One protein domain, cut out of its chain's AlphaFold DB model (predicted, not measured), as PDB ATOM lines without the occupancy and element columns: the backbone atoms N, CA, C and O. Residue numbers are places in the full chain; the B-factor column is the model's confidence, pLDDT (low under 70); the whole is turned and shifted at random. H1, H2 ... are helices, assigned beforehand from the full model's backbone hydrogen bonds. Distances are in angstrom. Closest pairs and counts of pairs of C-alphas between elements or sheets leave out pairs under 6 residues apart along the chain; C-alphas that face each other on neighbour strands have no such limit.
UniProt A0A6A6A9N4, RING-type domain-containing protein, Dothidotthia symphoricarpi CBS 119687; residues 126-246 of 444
ATOM      1  N   VAL A 126     -59.463  -7.292  36.673       62.44
ATOM      2  CA  VAL A 126     -58.871  -8.225  37.634       62.44
ATOM      3  C   VAL A 126     -57.364  -8.080  37.547       62.44
ATOM      4  O   VAL A 126     -56.786  -8.265  36.478       62.44
ATOM      5  N   VAL A 127     -56.725  -7.783  38.673       63.44
ATOM      6  CA  VAL A 127     -55.265  -7.774  38.749       63.44
ATOM      7  C   VAL A 127     -54.769  -9.210  38.623       63.44
ATOM      8  O   VAL A 127     -54.997 -10.027  39.515       63.44
ATOM      9  N   VAL A 128     -54.092  -9.517  37.516       67.75
ATOM     10  CA  VAL A 128     -53.284 -10.732  37.368       67.75
ATOM     11  C   VAL A 128     -51.828 -10.301  37.415       67.75
ATOM     12  O   VAL A 128     -51.269  -9.855  36.411       67.75
ATOM     13  N   CYS A 129     -51.216 -10.415  38.596       70.25
ATOM     14  CA  CYS A 129     -49.915  -9.807  38.879       70.25
ATOM     15  C   CYS A 129     -48.865 -10.063  37.825       70.25
ATOM     16  O   CYS A 129     -48.137  -9.157  37.447       70.25
ATOM     17  N   ARG A 130     -48.732 -11.318  37.395       75.19
ATOM     18  CA  ARG A 130     -47.597 -11.736  36.579       75.19
ATOM     19  C   ARG A 130     -47.643 -11.144  35.174       75.19
ATOM     20  O   ARG A 130     -46.595 -10.763  34.655       75.19
ATOM     21  N   ASP A 131     -48.822 -11.113  34.574       80.06
ATOM     22  CA  ASP A 131     -49.003 -10.732  33.178       80.06
ATOM     23  C   ASP A 131     -49.109  -9.212  33.042       80.06
ATOM     24  O   ASP A 131     -48.324  -8.624  32.306       80.06
ATOM     25  N   MET A 132     -49.932  -8.554  33.863       82.50
ATOM     26  CA  MET A 132     -50.028  -7.090  33.855       82.50
ATOM     27  C   MET A 132     -48.676  -6.436  34.175       82.50
ATOM     28  O   MET A 132     -48.304  -5.416  33.604       82.50
ATOM     29  N   TRP A 133     -47.886  -7.063  35.050       84.50
ATOM     30  CA  TRP A 133     -46.534  -6.613  35.356       84.50
ATOM     31  C   TRP A 133     -45.569  -6.674  34.170       84.50
ATOM     32  O   TRP A 133     -44.709  -5.802  34.021       84.50
ATOM     33  N   ARG A 134     -45.673  -7.723  33.349       88.81
ATOM     34  CA  ARG A 134     -44.876  -7.846  32.125       88.81
ATOM     35  C   ARG A 134     -45.223  -6.711  31.168       88.81
ATOM     36  O   ARG A 134     -44.308  -6.090  30.638       88.81
ATOM     37  N   ASP A 135     -46.507  -6.419  31.020       89.75
ATOM     38  CA  ASP A 135     -46.990  -5.438  30.055       89.75
ATOM     39  C   ASP A 135     -46.652  -4.002  30.505       89.75
ATOM     40  O   ASP A 135     -46.150  -3.215  29.708       89.75
ATOM     41  N   ILE A 136     -46.752  -3.688  31.809       89.38
ATOM     42  CA  ILE A 136     -46.266  -2.409  32.374       89.38
ATOM     43  C   ILE A 136     -44.767  -2.220  32.105       89.38
ATOM     44  O   ILE A 136     -44.332  -1.145  31.701       89.38
ATOM     45  N   LYS A 137     -43.951  -3.259  32.325       92.31
ATOM     46  CA  LYS A 137     -42.509  -3.191  32.047       92.31
ATOM     47  C   LYS A 137     -42.205  -2.936  30.578       92.31
ATOM     48  O   LYS A 137     -41.251  -2.217  30.292       92.31
ATOM     49  N   GLN A 138     -42.953  -3.590  29.696       93.12
ATOM     50  CA  GLN A 138     -42.789  -3.450  28.260       93.12
ATOM     51  C   GLN A 138     -43.125  -2.024  27.826       93.12
ATOM     52  O   GLN A 138     -42.282  -1.375  27.223       93.12
ATOM     53  N   GLU A 139     -44.278  -1.499  28.233       92.50
ATOM     54  CA  GLU A 139     -44.706  -0.135  27.895       92.50
ATOM     55  C   GLU A 139     -43.758   0.935  28.456       92.50
ATOM     56  O   GLU A 139     -43.446   1.911  27.779       92.50
ATOM     57  N   LEU A 140     -43.199   0.730  29.656       90.25
ATOM     58  CA  LEU A 140     -42.147   1.612  30.176       90.25
ATOM     59  C   LEU A 140     -40.857   1.553  29.349       90.25
ATOM     60  O   LEU A 140     -40.191   2.572  29.200       90.25
ATOM     61  N   ALA A 141     -40.471   0.379  28.848       91.25
ATOM     62  CA  ALA A 141     -39.292   0.251  27.996       91.25
ATOM     63  C   ALA A 141     -39.512   0.917  26.627       91.25
ATOM     64  O   ALA A 141     -38.651   1.665  26.179       91.25
ATOM     65  N   GLU A 142     -40.682   0.712  26.019       91.06
ATOM     66  CA  GLU A 142     -41.056   1.327  24.741       91.06
ATOM     67  C   GLU A 142     -41.054   2.861  24.838       91.06
ATOM     68  O   GLU A 142     -40.455   3.531  24.000       91.06
ATOM     69  N   LEU A 143     -41.609   3.434  25.911       86.88
ATOM     70  CA  LEU A 143     -41.598   4.887  26.123       86.88
ATOM     71  C   LEU A 143     -40.195   5.471  26.333       86.88
ATOM     72  O   LEU A 143     -39.914   6.577  25.866       86.88
ATOM     73  N   GLU A 144     -39.315   4.752  27.035       87.75
ATOM     74  CA  GLU A 144     -37.914   5.152  27.203       87.75
ATOM     75  C   GLU A 144     -37.151   5.167  25.870       87.75
ATOM     76  O   GLU A 144     -36.297   6.037  25.666       87.75
ATOM     77  N   ASP A 145     -37.463   4.224  24.977       90.19
ATOM     78  CA  ASP A 145     -36.874   4.128  23.640       90.19
ATOM     79  C   ASP A 145     -37.424   5.214  22.696       90.19
ATOM     80  O   ASP A 145     -36.668   5.804  21.918       90.19
ATOM     81  N   GLU A 146     -38.721   5.529  22.789       87.81
ATOM     82  CA  GLU A 146     -39.383   6.558  21.978       87.81
ATOM     83  C   GLU A 146     -38.942   7.983  22.336       87.81
ATOM     84  O   GLU A 146     -38.806   8.839  21.454       87.81
ATOM     85  N   SER A 147     -38.717   8.275  23.622       84.25
ATOM     86  CA  SER A 147     -38.359   9.622  24.066       84.25
ATOM     87  C   SER A 147     -37.430   9.631  25.272       84.25
ATOM     88  O   SER A 147     -37.728   9.123  26.352       84.25
ATOM     89  N   ARG A 148     -36.330  10.386  25.135       83.19
ATOM     90  CA  ARG A 148     -35.380  10.651  26.228       83.19
ATOM     91  C   ARG A 148     -36.029  11.310  27.447       83.19
ATOM     92  O   ARG A 148     -35.456  11.223  28.528       83.19
ATOM     93  N   ALA A 149     -37.181  11.966  27.282       75.81
ATOM     94  CA  ALA A 149     -37.907  12.592  28.384       75.81
ATOM     95  C   ALA A 149     -38.449  11.566  29.393       75.81
ATOM     96  O   ALA A 149     -38.591  11.903  30.559       75.81
ATOM     97  N   PHE A 150     -38.697  10.320  28.974       79.25
ATOM     98  CA  PHE A 150     -39.172   9.251  29.858       79.25
ATOM     99  C   PHE A 150     -38.040   8.383  30.410       79.25
ATOM    100  O   PHE A 150     -38.299   7.391  31.086       79.25
ATOM    101  N   ARG A 151     -36.774   8.734  30.143       84.44
ATOM    102  CA  ARG A 151     -35.628   7.930  30.568       84.44
ATOM    103  C   ARG A 151     -35.476   7.954  32.084       84.44
ATOM    104  O   ARG A 151     -35.030   8.944  32.654       84.44
ATOM    105  N   ILE A 152     -35.764   6.825  32.723       82.81
ATOM    106  CA  ILE A 152     -35.597   6.655  34.165       82.81
ATOM    107  C   ILE A 152     -34.175   6.153  34.464       82.81
ATOM    108  O   ILE A 152     -33.756   5.133  33.903       82.81
ATOM    109  N   PRO A 153     -33.411   6.781  35.380       87.50
ATOM    110  CA  PRO A 153     -32.137   6.224  35.823       87.50
ATOM    111  C   PRO A 153     -32.297   4.803  36.376       87.50
ATOM    112  O   PRO A 153     -33.227   4.515  37.128       87.50
ATOM    113  N   GLY A 154     -31.367   3.900  36.057       87.06
ATOM    114  CA  GLY A 154     -31.529   2.470  36.357       87.06
ATOM    115  C   GLY A 154     -31.753   2.139  37.841       87.06
ATOM    116  O   GLY A 154     -32.504   1.218  38.157       87.06
ATOM    117  N   VAL A 155     -31.149   2.900  38.764       85.81
ATOM    118  CA  VAL A 155     -31.363   2.742  40.218       85.81
ATOM    119  C   VAL A 155     -32.819   3.030  40.589       85.81
ATOM    120  O   VAL A 155     -33.446   2.244  41.295       85.81
ATOM    121  N   ILE A 156     -33.356   4.120  40.052       81.38
ATOM    122  CA  ILE A 156     -34.716   4.605  40.286       81.38
ATOM    123  C   ILE A 156     -35.725   3.650  39.659       81.38
ATOM    124  O   ILE A 156     -36.653   3.191  40.322       81.38
ATOM    125  N   LYS A 157     -35.476   3.251  38.406       86.44
ATOM    126  CA  LYS A 157     -36.291   2.268  37.695       86.44
ATOM    127  C   LYS A 157     -36.418   0.983  38.506       86.44
ATOM    128  O   LYS A 157     -37.514   0.457  38.650       86.44
ATOM    129  N   ARG A 158     -35.331   0.489  39.113       87.44
ATOM    130  CA  ARG A 158     -35.391  -0.692  39.993       87.44
ATOM    131  C   ARG A 158     -36.291  -0.486  41.215       87.44
ATOM    132  O   ARG A 158     -37.016  -1.420  41.547       87.44
ATOM    133  N   LYS A 159     -36.266   0.688  41.857       85.19
ATOM    134  CA  LYS A 159     -37.127   1.005  43.012       85.19
ATOM    135  C   LYS A 159     -38.603   1.068  42.620       85.19
ATOM    136  O   LYS A 159     -39.406   0.343  43.202       85.19
ATOM    137  N   ILE A 160     -38.927   1.838  41.578       86.44
ATOM    138  CA  ILE A 160     -40.280   1.930  41.002       86.44
ATOM    139  C   ILE A 160     -40.796   0.533  40.672       86.44
ATOM    140  O   ILE A 160     -41.890   0.137  41.075       86.44
ATOM    141  N   LEU A 161     -39.963  -0.261  39.997       88.75
ATOM    142  CA  LEU A 161     -40.363  -1.590  39.588       88.75
ATOM    143  C   LEU A 161     -40.527  -2.566  40.773       88.75
ATOM    144  O   LEU A 161     -41.358  -3.474  40.727       88.75
ATOM    145  N   ALA A 162     -39.737  -2.417  41.835       88.19
ATOM    146  CA  ALA A 162     -39.895  -3.212  43.049       88.19
ATOM    147  C   ALA A 162     -41.209  -2.877  43.771       88.19
ATOM    148  O   ALA A 162     -41.925  -3.802  44.161       88.19
ATOM    149  N   TYR A 163     -41.547  -1.586  43.878       87.38
ATOM    150  CA  TYR A 163     -42.819  -1.127  44.438       87.38
ATOM    151  C   TYR A 163     -44.002  -1.704  43.663       87.38
ATOM    152  O   TYR A 163     -44.829  -2.396  44.245       87.38
ATOM    153  N   MET A 164     -44.038  -1.511  42.341       87.75
ATOM    154  CA  MET A 164     -45.128  -1.999  41.490       87.75
ATOM    155  C   MET A 164     -45.317  -3.508  41.597       87.75
ATOM    156  O   MET A 164     -46.443  -3.986  41.673       87.75
ATOM    157  N   ARG A 165     -44.224  -4.280  41.645       88.25
ATOM    158  CA  ARG A 165     -44.305  -5.732  41.843       88.25
ATOM    159  C   ARG A 165     -44.959  -6.079  43.180       88.25
ATOM    160  O   ARG A 165     -45.793  -6.983  43.213       88.25
ATOM    161  N   LYS A 166     -44.564  -5.399  44.262       84.94
ATOM    162  CA  LYS A 166     -45.151  -5.597  45.591       84.94
ATOM    163  C   LYS A 166     -46.630  -5.208  45.586       84.94
ATOM    164  O   LYS A 166     -47.450  -6.035  45.954       84.94
ATOM    165  N   ALA A 167     -46.962  -4.015  45.094       84.00
ATOM    166  CA  ALA A 167     -48.331  -3.518  45.007       84.00
ATOM    167  C   ALA A 167     -49.217  -4.462  44.186       84.00
ATOM    168  O   ALA A 167     -50.250  -4.899  44.676       84.00
ATOM    169  N   CYS A 168     -48.776  -4.880  42.992       83.88
ATOM    170  CA  CYS A 168     -49.450  -5.929  42.232       83.88
ATOM    171  C   CYS A 168     -49.714  -7.141  43.133       83.88
ATOM    172  O   CYS A 168     -50.872  -7.513  43.284       83.88
ATOM    173  N   SER A 169     -48.676  -7.714  43.761       82.38
ATOM    174  CA  SER A 169     -48.799  -8.908  44.616       82.38
ATOM    175  C   SER A 169     -49.808  -8.734  45.753       82.38
ATOM    176  O   SER A 169     -50.583  -9.650  46.022       82.38
ATOM    177  N   ASP A 170     -49.817  -7.570  46.402       77.88
ATOM    178  CA  ASP A 170     -50.746  -7.233  47.483       77.88
ATOM    179  C   ASP A 170     -52.196  -7.135  46.969       77.88
ATOM    180  O   ASP A 170     -53.147  -7.411  47.707       77.88
ATOM    181  N   TYR A 171     -52.371  -6.795  45.686       77.19
ATOM    182  CA  TYR A 171     -53.656  -6.673  44.995       77.19
ATOM    183  C   TYR A 171     -54.006  -7.861  44.079       77.19
ATOM    184  O   TYR A 171     -55.015  -7.805  43.375       77.19
ATOM    185  N   ASP A 172     -53.247  -8.963  44.098       79.44
ATOM    186  CA  ASP A 172     -53.477 -10.095  43.190       79.44
ATOM    187  C   ASP A 172     -54.876 -10.702  43.362       79.44
ATOM    188  O   ASP A 172     -55.343 -10.972  44.475       79.44
ATOM    189  N   GLY A 173     -55.568 -10.928  42.243       66.44
ATOM    190  CA  GLY A 173     -56.930 -11.463  42.238       66.44
ATOM    191  C   GLY A 173     -57.992 -10.508  42.799       66.44
ATOM    192  O   GLY A 173     -59.124 -10.937  43.052       66.44
ATOM    193  N   GLN A 174     -57.657  -9.230  43.003       71.88
ATOM    194  CA  GLN A 174     -58.602  -8.196  43.420       71.88
ATOM    195  C   GLN A 174     -59.172  -7.439  42.221       71.88
ATOM    196  O   GLN A 174     -58.586  -7.389  41.137       71.88
ATOM    197  N   TYR A 175     -60.361  -6.870  42.429       73.19
ATOM    198  CA  TYR A 175     -61.072  -6.092  41.421       73.19
ATOM    199  C   TYR A 175     -60.850  -4.607  41.644       73.19
ATOM    200  O   TYR A 175     -61.207  -4.081  42.698       73.19
ATOM    201  N   HIS A 176     -60.384  -3.931  40.602       73.75
ATOM    202  CA  HIS A 176     -60.191  -2.489  40.602       73.75
ATOM    203  C   HIS A 176     -60.724  -1.901  39.292       73.75
ATOM    204  O   HIS A 176     -60.738  -2.564  38.252       73.75
ATOM    205  N   ARG A 177     -61.193  -0.650  39.317       74.44
ATOM    206  CA  ARG A 177     -61.350   0.095  38.058       74.44
ATOM    207  C   ARG A 177     -59.953   0.392  37.526       74.44
ATOM    208  O   ARG A 177     -59.048   0.620  38.326       74.44
ATOM    209  N   HIS A 178     -59.776   0.429  36.207       81.31
ATOM    210  CA  HIS A 178     -58.458   0.672  35.610       81.31
ATOM    211  C   HIS A 178     -57.818   1.977  36.123       81.31
ATOM    212  O   HIS A 178     -56.620   2.013  36.379       81.31
ATOM    213  N   ASN A 179     -58.623   3.023  36.356       81.38
ATOM    214  CA  ASN A 179     -58.147   4.287  36.926       81.38
ATOM    215  C   ASN A 179     -57.635   4.128  38.363       81.38
ATOM    216  O   ASN A 179     -56.579   4.655  38.691       81.38
ATOM    217  N   ASP A 180     -58.370   3.392  39.193       82.19
ATOM    218  CA  ASP A 180     -58.033   3.199  40.605       82.19
ATOM    219  C   ASP A 180     -56.794   2.311  40.747       82.19
ATOM    220  O   ASP A 180     -55.919   2.581  41.559       82.19
ATOM    221  N   LEU A 181     -56.701   1.267  39.922       84.31
ATOM    222  CA  LEU A 181     -55.545   0.382  39.886       84.31
ATOM    223  C   LEU A 181     -54.282   1.119  39.452       84.31
ATOM    224  O   LEU A 181     -53.232   0.932  40.055       84.31
ATOM    225  N   ALA A 182     -54.386   1.973  38.433       88.00
ATOM    226  CA  ALA A 182     -53.257   2.777  37.994       88.00
ATOM    227  C   ALA A 182     -52.737   3.692  39.107       88.00
ATOM    228  O   ALA A 182     -51.530   3.819  39.268       88.00
ATOM    229  N   GLU A 183     -53.639   4.270  39.907       85.25
ATOM    230  CA  GLU A 183     -53.265   5.059  41.085       85.25
ATOM    231  C   GLU A 183     -52.613   4.201  42.179       85.25
ATOM    232  O   GLU A 183     -51.630   4.634  42.761       85.25
ATOM    233  N   LEU A 184     -53.105   2.981  42.430       84.25
ATOM    234  CA  LEU A 184     -52.517   2.061  43.419       84.25
ATOM    235  C   LEU A 184     -51.117   1.563  43.044       84.25
ATOM    236  O   LEU A 184     -50.332   1.198  43.916       84.25
ATOM    237  N   LEU A 185     -50.832   1.462  41.748       87.00
ATOM    238  CA  LEU A 185     -49.566   0.934  41.246       87.00
ATOM    239  C   LEU A 185     -48.518   2.017  41.018       87.00
ATOM    240  O   LEU A 185     -47.353   1.677  40.827       87.00
ATOM    241  N   ASP A 186     -48.897   3.291  41.009       86.62
ATOM    242  CA  ASP A 186     -47.965   4.379  40.756       86.62
ATOM    243  C   ASP A 186     -47.250   4.810  42.053       86.62
ATOM    244  O   ASP A 186     -47.864   5.457  42.898       86.62
ATOM    245  N   PRO A 187     -45.940   4.529  42.216       78.00
ATOM    246  CA  PRO A 187     -45.177   4.963  43.388       78.00
ATOM    247  C   PRO A 187     -44.977   6.482  43.474       78.00
ATOM    248  O   PRO A 187     -44.406   6.954  44.452       78.00
ATOM    249  N   LEU A 188     -45.381   7.239  42.454       75.19
ATOM    250  CA  LEU A 188     -45.361   8.700  42.428       75.19
ATOM    251  C   LEU A 188     -46.736   9.300  42.774       75.19
ATOM    252  O   LEU A 188     -46.865  10.524  42.820       75.19
ATOM    253  N   ARG A 189     -47.770   8.472  43.004       70.88
ATOM    254  CA  ARG A 189     -49.128   8.907  43.360       70.88
ATOM    255  C   ARG A 189     -49.624   8.303  44.667       70.88
ATOM    256  O   ARG A 189     -49.556   7.105  44.892       70.88
ATOM    257  N   GLY A 190     -50.258   9.155  45.464       55.53
ATOM    258  CA  GLY A 190     -50.842   8.817  46.759       55.53
ATOM    259  C   GLY A 190     -50.341   9.800  47.800       55.53
ATOM    260  O   GLY A 190     -49.200  10.248  47.729       55.53
ATOM    261  N   SER A 191     -51.188  10.170  48.756       48.41
ATOM    262  CA  SER A 191     -50.746  11.049  49.841       48.41
ATOM    263  C   SER A 191     -49.655  10.391  50.691       48.41
ATOM    264  O   SER A 191     -48.801  11.079  51.227       48.41
ATOM    265  N   ASP A 192     -49.628   9.058  50.743       45.66
ATOM    266  CA  ASP A 192     -48.671   8.238  51.498       45.66
ATOM    267  C   ASP A 192     -47.224   8.359  51.012       45.66
ATOM    268  O   ASP A 192     -46.294   7.955  51.718       45.66
ATOM    269  N   ILE A 193     -47.039   8.920  49.822       51.00
ATOM    270  CA  ILE A 193     -45.746   9.210  49.233       51.00
ATOM    271  C   ILE A 193     -45.377  10.640  49.607       51.00
ATOM    272  O   ILE A 193     -46.095  11.585  49.279       51.00
ATOM    273  N   ASP A 194     -44.244  10.799  50.289       51.22
ATOM    274  CA  ASP A 194     -43.682  12.120  50.518       51.22
ATOM    275  C   ASP A 194     -43.217  12.672  49.160       51.22
ATOM    276  O   ASP A 194     -42.114  12.398  48.705       51.22
ATOM    277  N   THR A 195     -44.084  13.406  48.458       50.97
ATOM    278  CA  THR A 195     -43.761  14.067  47.194       50.97
ATOM    279  C   THR A 195     -42.562  14.989  47.323       50.97
ATOM    280  O   THR A 195     -41.926  15.213  46.311       50.97
ATOM    281  N   ALA A 196     -42.222  15.502  48.513       51.75
ATOM    282  CA  ALA A 196     -40.994  16.266  48.698       51.75
ATOM    283  C   ALA A 196     -39.764  15.350  48.765       51.75
ATOM    284  O   ALA A 196     -38.738  15.722  48.215       51.75
ATOM    285  N   GLU A 197     -39.865  14.162  49.368       57.41
ATOM    286  CA  GLU A 197     -38.812  13.132  49.328       57.41
ATOM    287  C   GLU A 197     -38.652  12.553  47.919       57.41
ATOM    288  O   GLU A 197     -37.540  12.370  47.450       57.41
ATOM    289  N   VAL A 198     -39.754  12.317  47.207       53.41
ATOM    290  CA  VAL A 198     -39.772  11.874  45.807       53.41
ATOM    291  C   VAL A 198     -39.279  12.988  44.888       53.41
ATOM    292  O   VAL A 198     -38.473  12.737  44.001       53.41
ATOM    293  N   GLU A 199     -39.688  14.236  45.096       58.09
ATOM    294  CA  GLU A 199     -39.086  15.374  44.409       58.09
ATOM    295  C   GLU A 199     -37.597  15.434  44.715       58.09
ATOM    296  O   GLU A 199     -36.824  15.407  43.780       58.09
ATOM    297  N   GLU A 200     -37.151  15.400  45.964       59.75
ATOM    298  CA  GLU A 200     -35.727  15.417  46.310       59.75
ATOM    299  C   GLU A 200     -34.947  14.227  45.716       59.75
ATOM    300  O   GLU A 200     -33.858  14.412  45.170       59.75
ATOM    301  N   GLU A 201     -35.519  13.022  45.741       57.81
ATOM    302  CA  GLU A 201     -34.922  11.789  45.218       57.81
ATOM    303  C   GLU A 201     -34.880  11.767  43.681       57.81
ATOM    304  O   GLU A 201     -33.948  11.213  43.088       57.81
ATOM    305  N   TYR A 202     -35.866  12.380  43.019       53.06
ATOM    306  CA  TYR A 202     -36.055  12.310  41.568       53.06
ATOM    307  C   TYR A 202     -35.892  13.660  40.844       53.06
ATOM    308  O   TYR A 202     -36.000  13.712  39.612       53.06
ATOM    309  N   HIS A 203     -35.569  14.750  41.537       54.62
ATOM    310  CA  HIS A 203     -35.364  16.070  40.940       54.62
ATOM    311  C   HIS A 203     -34.171  16.035  39.975       54.62
ATOM    312  O   HIS A 203     -33.102  15.513  40.281       54.62
ATOM    313  N   GLY A 204     -34.350  16.580  38.768       56.50
ATOM    314  CA  GLY A 204     -33.310  16.591  37.731       56.50
ATOM    315  C   GLY A 204     -33.085  15.256  37.009       56.50
ATOM    316  O   GLY A 204     -32.266  15.194  36.096       56.50
ATOM    317  N   THR A 205     -33.829  14.201  37.355       55.03
ATOM    318  CA  THR A 205     -33.687  12.873  36.730       55.03
ATOM    319  C   THR A 205     -34.560  12.668  35.489       55.03
ATOM    320  O   THR A 205     -34.481  11.618  34.861       55.03
ATOM    321  N   GLY A 206     -35.409  13.642  35.137       54.06
ATOM    322  CA  GLY A 206     -36.413  13.502  34.072       54.06
ATOM    323  C   GLY A 206     -37.624  12.638  34.462       54.06
ATOM    324  O   GLY A 206     -38.611  12.600  33.742       54.06
ATOM    325  N   VAL A 207     -37.611  11.997  35.635       54.69
ATOM    326  CA  VAL A 207     -38.722  11.154  36.120       54.69
ATOM    327  C   VAL A 207     -39.943  11.985  36.526       54.69
ATOM    328  O   VAL A 207     -41.063  11.494  36.485       54.69
ATOM    329  N   LEU A 208     -39.753  13.267  36.840       52.72
ATOM    330  CA  LEU A 208     -40.817  14.221  37.164       52.72
ATOM    331  C   LEU A 208     -41.089  15.179  35.999       52.72
ATOM    332  O   LEU A 208     -41.287  16.374  36.209       52.72
ATOM    333  N   VAL A 209     -41.047  14.696  34.753       48.12
ATOM    334  CA  VAL A 209     -41.497  15.517  33.623       48.12
ATOM    335  C   VAL A 209     -42.990  15.807  33.822       48.12
ATOM    336  O   VAL A 209     -43.784  14.862  33.872       48.12
ATOM    337  N   PRO A 210     -43.392  17.085  33.953       40.69
ATOM    338  CA  PRO A 210     -44.795  17.433  34.073       40.69
ATOM    339  C   PRO A 210     -45.494  17.020  32.779       40.69
ATOM    340  O   PRO A 210     -45.176  17.513  31.693       40.69
ATOM    341  N   CYS A 211     -46.426  16.076  32.879       41.03
ATOM    342  CA  CYS A 211     -47.341  15.817  31.782       41.03
ATOM    343  C   CYS A 211     -48.427  16.904  31.776       41.03
ATOM    344  O   CYS A 211     -48.606  17.641  32.741       41.03
ATOM    345  N   TRP A 212     -49.132  17.043  30.660       36.16
ATOM    346  CA  TRP A 212     -50.018  18.172  30.358       36.16
ATOM    347  C   TRP A 212     -51.353  18.141  31.139       36.16
ATOM    348  O   TRP A 212     -52.336  18.757  30.733       36.16
ATOM    349  N   SER A 213     -51.395  17.407  32.251       47.53
ATOM    350  CA  SER A 213     -52.537  17.225  33.146       47.53
ATOM    351  C   SER A 213     -52.044  17.066  34.588       47.53
ATOM    352  O   SER A 213     -50.890  16.699  34.787       47.53
ATOM    353  N   ASP A 214     -52.910  17.287  35.584       61.66
ATOM    354  CA  ASP A 214     -52.637  17.138  37.035       61.66
ATOM    355  C   ASP A 214     -52.315  15.683  37.478       61.66
ATOM    356  O   ASP A 214     -52.532  15.263  38.618       61.66
ATOM    357  N   GLU A 215     -51.852  14.848  36.556       64.69
ATOM    358  CA  GLU A 215     -51.575  13.435  36.723       64.69
ATOM    359  C   GLU A 215     -50.121  13.127  36.368       64.69
ATOM    360  O   GLU A 215     -49.657  13.552  35.314       64.69
ATOM    361  N   PRO A 216     -49.375  12.375  37.194       73.25
ATOM    362  CA  PRO A 216     -48.052  11.912  36.809       73.25
ATOM    363  C   PRO A 216     -48.106  11.079  35.526       73.25
ATOM    364  O   PRO A 216     -49.019  10.274  35.311       73.25
ATOM    365  N   TRP A 217     -47.105  11.249  34.660       79.44
ATOM    366  CA  TRP A 217     -47.035  10.497  33.405       79.44
ATOM    367  C   TRP A 217     -47.015   8.984  33.668       79.44
ATOM    368  O   TRP A 217     -47.631   8.233  32.919       79.44
ATOM    369  N   LEU A 218     -46.393   8.541  34.768       84.00
ATOM    370  CA  LEU A 218     -46.327   7.135  35.156       84.00
ATOM    371  C   LEU A 218     -47.725   6.543  35.394       84.00
ATOM    372  O   LEU A 218     -48.035   5.496  34.825       84.00
ATOM    373  N   THR A 219     -48.611   7.249  36.111       86.12
ATOM    374  CA  THR A 219     -50.021   6.845  36.257       86.12
ATOM    375  C   THR A 219     -50.685   6.695  34.891       86.12
ATOM    376  O   THR A 219     -51.422   5.738  34.663       86.12
ATOM    377  N   THR A 220     -50.402   7.610  33.960       84.00
ATOM    378  CA  THR A 220     -50.989   7.587  32.613       84.00
ATOM    379  C   THR A 220     -50.577   6.330  31.843       84.00
ATOM    380  O   THR A 220     -51.429   5.687  31.227       84.00
ATOM    381  N   VAL A 221     -49.303   5.937  31.925       87.31
ATOM    382  CA  VAL A 221     -48.789   4.699  31.311       87.31
ATOM    383  C   VAL A 221     -49.464   3.478  31.918       87.31
ATOM    384  O   VAL A 221     -50.008   2.646  31.194       87.31
ATOM    385  N   ILE A 222     -49.507   3.390  33.248       89.38
ATOM    386  CA  ILE A 222     -50.145   2.259  33.928       89.38
ATOM    387  C   ILE A 222     -51.631   2.201  33.568       89.38
ATOM    388  O   ILE A 222     -52.160   1.136  33.271       89.38
ATOM    389  N   ARG A 223     -52.311   3.351  33.519       87.62
ATOM    390  CA  ARG A 223     -53.720   3.442  33.134       87.62
ATOM    391  C   ARG A 223     -53.951   2.979  31.703       87.62
ATOM    392  O   ARG A 223     -54.965   2.326  31.470       87.62
ATOM    393  N   LYS A 224     -53.052   3.296  30.764       88.19
ATOM    394  CA  LYS A 224     -53.105   2.784  29.386       88.19
ATOM    395  C   LYS A 224     -53.080   1.254  29.392       88.19
ATOM    396  O   LYS A 224     -53.981   0.652  28.817       88.19
ATOM    397  N   VAL A 225     -52.146   0.644  30.124       88.62
ATOM    398  CA  VAL A 225     -52.049  -0.822  30.253       88.62
ATOM    399  C   VAL A 225     -53.294  -1.412  30.909       88.62
ATOM    400  O   VAL A 225     -53.921  -2.315  30.363       88.62
ATOM    401  N   CYS A 226     -53.718  -0.869  32.052       86.06
ATOM    402  CA  CYS A 226     -54.919  -1.337  32.739       86.06
ATOM    403  C   CYS A 226     -56.174  -1.192  31.866       86.06
ATOM    404  O   CYS A 226     -57.080  -2.013  31.965       86.06
ATOM    405  N   ARG A 227     -56.244  -0.161  31.014       84.06
ATOM    406  CA  ARG A 227     -57.339   0.032  30.059       84.06
ATOM    407  C   ARG A 227     -57.283  -0.971  28.912       84.06
ATOM    408  O   ARG A 227     -58.326  -1.516  28.584       84.06
ATOM    409  N   GLN A 228     -56.115  -1.254  28.337       85.12
ATOM    410  CA  GLN A 228     -55.972  -2.308  27.320       85.12
ATOM    411  C   GLN A 228     -56.468  -3.654  27.868       85.12
ATOM    412  O   GLN A 228     -57.277  -4.320  27.232       85.12
ATOM    413  N   TRP A 229     -56.101  -3.985  29.106       80.19
ATOM    414  CA  TRP A 229     -56.603  -5.162  29.820       80.19
ATOM    415  C   TRP A 229     -58.132  -5.158  30.020       80.19
ATOM    416  O   TRP A 229     -58.789  -6.198  29.946       80.19
ATOM    417  N   ASP A 230     -58.716  -3.984  30.262       75.38
ATOM    418  CA  ASP A 230     -60.166  -3.791  30.390       75.38
ATOM    419  C   ASP A 230     -60.905  -3.920  29.039       75.38
ATOM    420  O   ASP A 230     -62.024  -4.441  28.961       75.38
ATOM    421  N   GLU A 231     -60.287  -3.433  27.960       74.69
ATOM    422  CA  GLU A 231     -60.883  -3.282  26.631       74.69
ATOM    423  C   GLU A 231     -60.668  -4.490  25.714       74.69
ATOM    424  O   GLU A 231     -61.647  -5.020  25.182       74.69
ATOM    425  N   GLU A 232     -59.418  -4.909  25.517       66.50
ATOM    426  CA  GLU A 232     -59.018  -5.949  24.556       66.50
ATOM    427  C   GLU A 232     -59.361  -7.344  25.063       66.50
ATOM    428  O   GLU A 232     -59.787  -8.227  24.316       66.50
ATOM    429  N   ASP A 233     -59.218  -7.515  26.367       56.16
ATOM    430  CA  ASP A 233     -59.129  -8.826  26.976       56.16
ATOM    431  C   ASP A 233     -60.466  -9.241  27.613       56.16
ATOM    432  O   ASP A 233     -60.706 -10.408  27.943       56.16
ATOM    433  N   GLY A 234     -61.398  -8.284  27.745       49.94
ATOM    434  CA  GLY A 234     -62.698  -8.504  28.371       49.94
ATOM    435  C   GLY A 234     -62.552  -9.163  29.742       49.94
ATOM    436  O   GLY A 234     -63.436  -9.929  30.141       49.94
ATOM    437  N   PHE A 235     -61.437  -8.897  30.439       46.84
ATOM    438  CA  PHE A 235     -61.006  -9.545  31.677       46.84
ATOM    439  C   PHE A 235     -61.851  -9.103  32.887       46.84
ATOM    440  O   PHE A 235     -61.382  -8.982  34.013       46.84
ATOM    441  N   VAL A 236     -63.172  -9.067  32.709       47.66
ATOM    442  CA  VAL A 236     -64.097  -9.603  33.708       47.66
ATOM    443  C   VAL A 236     -63.998 -11.135  33.658       47.66
ATOM    444  O   VAL A 236     -64.986 -11.852  33.493       47.66
ATOM    445  N   THR A 237     -62.792 -11.698  33.784       42.25
ATOM    446  CA  THR A 237     -62.706 -13.104  34.148       42.25
ATOM    447  C   THR A 237     -63.201 -13.179  35.580       42.25
ATOM    448  O   THR A 237     -62.532 -12.760  36.520       42.25
ATOM    449  N   ASN A 238     -64.393 -13.739  35.756       45.62
ATOM    450  CA  ASN A 238     -64.653 -14.608  36.893       45.62
ATOM    451  C   ASN A 238     -63.502 -15.627  36.905       45.62
ATOM    452  O   ASN A 238     -63.581 -16.634  36.201       45.62
ATOM    453  N   SER A 239     -62.377 -15.299  37.549       40.06
ATOM    454  CA  SER A 239     -61.140 -16.050  37.380       40.06
ATOM    455  C   SER A 239     -61.326 -17.402  38.053       40.06
ATOM    456  O   SER A 239     -61.278 -17.540  39.277       40.06
ATOM    457  N   TRP A 240     -61.589 -18.407  37.228       39.69
ATOM    458  CA  TRP A 240     -61.444 -19.801  37.593       39.69
ATOM    459  C   TRP A 240     -59.951 -20.099  37.645       39.69
ATOM    460  O   TRP A 240     -59.365 -20.585  36.682       39.69
ATOM    461  N   THR A 241     -59.317 -19.800  38.771       41.31
ATOM    462  CA  THR A 241     -57.946 -20.241  39.025       41.31
ATOM    463  C   THR A 241     -58.033 -21.639  39.638       41.31
ATOM    464  O   THR A 241     -58.627 -21.823  40.696       41.31
ATOM    465  N   HIS A 242     -57.498 -22.653  38.953       39.06
ATOM    466  CA  HIS A 242     -57.441 -24.046  39.435       39.06
ATOM    467  C   HIS A 242     -58.788 -24.737  39.741       39.06
ATOM    468  O   HIS A 242     -58.849 -25.637  40.575       39.06
ATOM    469  N   GLY A 243     -59.872 -24.382  39.047       36.88
ATOM    470  CA  GLY A 243     -61.166 -25.049  39.251       36.88
ATOM    471  C   GLY A 243     -61.923 -24.585  40.502       36.88
ATOM    472  O   GLY A 243     -62.975 -25.144  40.818       36.88
ATOM    473  N   GLU A 244     -61.427 -23.552  41.184       37.53
ATOM    474  CA  GLU A 244     -62.130 -22.877  42.266       37.53
ATOM    475  C   GLU A 244     -62.662 -21.533  41.774       37.53
ATOM    476  O   GLU A 244     -61.942 -20.711  41.205       37.53
ATOM    477  N   PHE A 245     -63.958 -21.317  41.985       43.28
ATOM    478  CA  PHE A 245     -64.561 -20.009  41.796       43.28
ATOM    479  C   PHE A 245     -64.035 -19.106  42.909       43.28
ATOM    480  O   PHE A 245     -64.472 -19.236  44.054       43.28
ATOM    481  N   ARG A 246     -63.102 -18.204  42.591       46.03
ATOM    482  CA  ARG A 246     -62.732 -17.153  43.534       46.03
ATOM    483  C   ARG A 246     -63.885 -16.155  43.567       46.03
ATOM    484  O   ARG A 246     -64.163 -15.526  42.542       46.03
TER     485      ARG A 246
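AT A GLANCE: This is residues 126 to 246 of the 444 residues of the protein "RING-type domain-containing protein" of Dothidotthia symphoricarpi CBS 119687 (UniProt A0A6A6A9N4). The model is an elongated body of helices: H1 and H2 form a helical hairpin, and H3 and H5, which cross each other, pack on it, H5 on H1 and H3 on H2. The short helix H4 lies off toward one end of the length, and a tail without a named helix, residues 232 to 246, runs out to the other end. The printed part has 121 residues, with five named helices in the order H1, H2, H3, H4, H5 and no named strand; its class is all helix. It is compact by its radius of gyration of the C-alphas, 15.0 A, and spans 50 by 30 by 26 A.

HOW THE PARTS SIT: Begin at H1, residues 129 to 146, and go on to H2, residues 154 to 170: the two form a hairpin, at a shallow tilt of 27 degrees, opposite ways. They touch with residues 129 to 133 of H1 and 164 to 169 of H2 alone; the closest C-alphas are those of Cys 129 and Cys 168, 5.1 A apart. Next comes H3, residues 178 to 185, which touches residues 163 to 168 of H2 alone, at a steep tilt of 62 degrees; look at the C-alphas of Met 164 and Leu 185, the closest, at 5.3 A. H4, residues 195 to 202, touches no helix; it is close to H2 but not clearly touching, with the C-alphas of Ile 156 and Tyr 202, the closest, 7.9 A apart. H5, residues 217 to 231, touches H3 at a steep tilt of 46 degrees, opposite ways, and the closest C-alphas, of Ala 182 and Arg 223, are 4.9 A apart. H5 also touches residues 132 to 140 of H1 alone, at a steep tilt of 53 degrees, the closest C-alphas being those of Ile 136 and Ile 222 at 6.3 A. H2 and H5 are apart, and so are H1 and H3. In H1, H2, H3, H4 and H5 every O i to N i+4 pair is within hydrogen-bond range.

IN THESE COORDINATES: Find C-alpha 129 at (-49.915, -9.807, 38.879); from there H1 runs 25.8 A to C-alpha 146. H2 starts at C-alpha 154, at (-31.529, 2.470, 36.357), and covers 24.2 A to C-alpha 170. H3 and H4 have 8 residues each. H5 covers 20.7 A and ends at C-alpha 231, at (-60.883, -3.282, 26.631).

THE WHOLE: The two C-alphas farthest apart are those of Gly 204 and Gly 243, 50.1 A. The printed part has no cut. The link from H4 to H5, residues 203 to 216, is long; the other three links are short. Near the last printed residue, residues 240 to 241 pair with residues 244 to 245, antiparallel. The mean pLDDT of the printed part is 71.6; under 70 are residues 126 to 128, 173, 190 to 215 and 232 to 246.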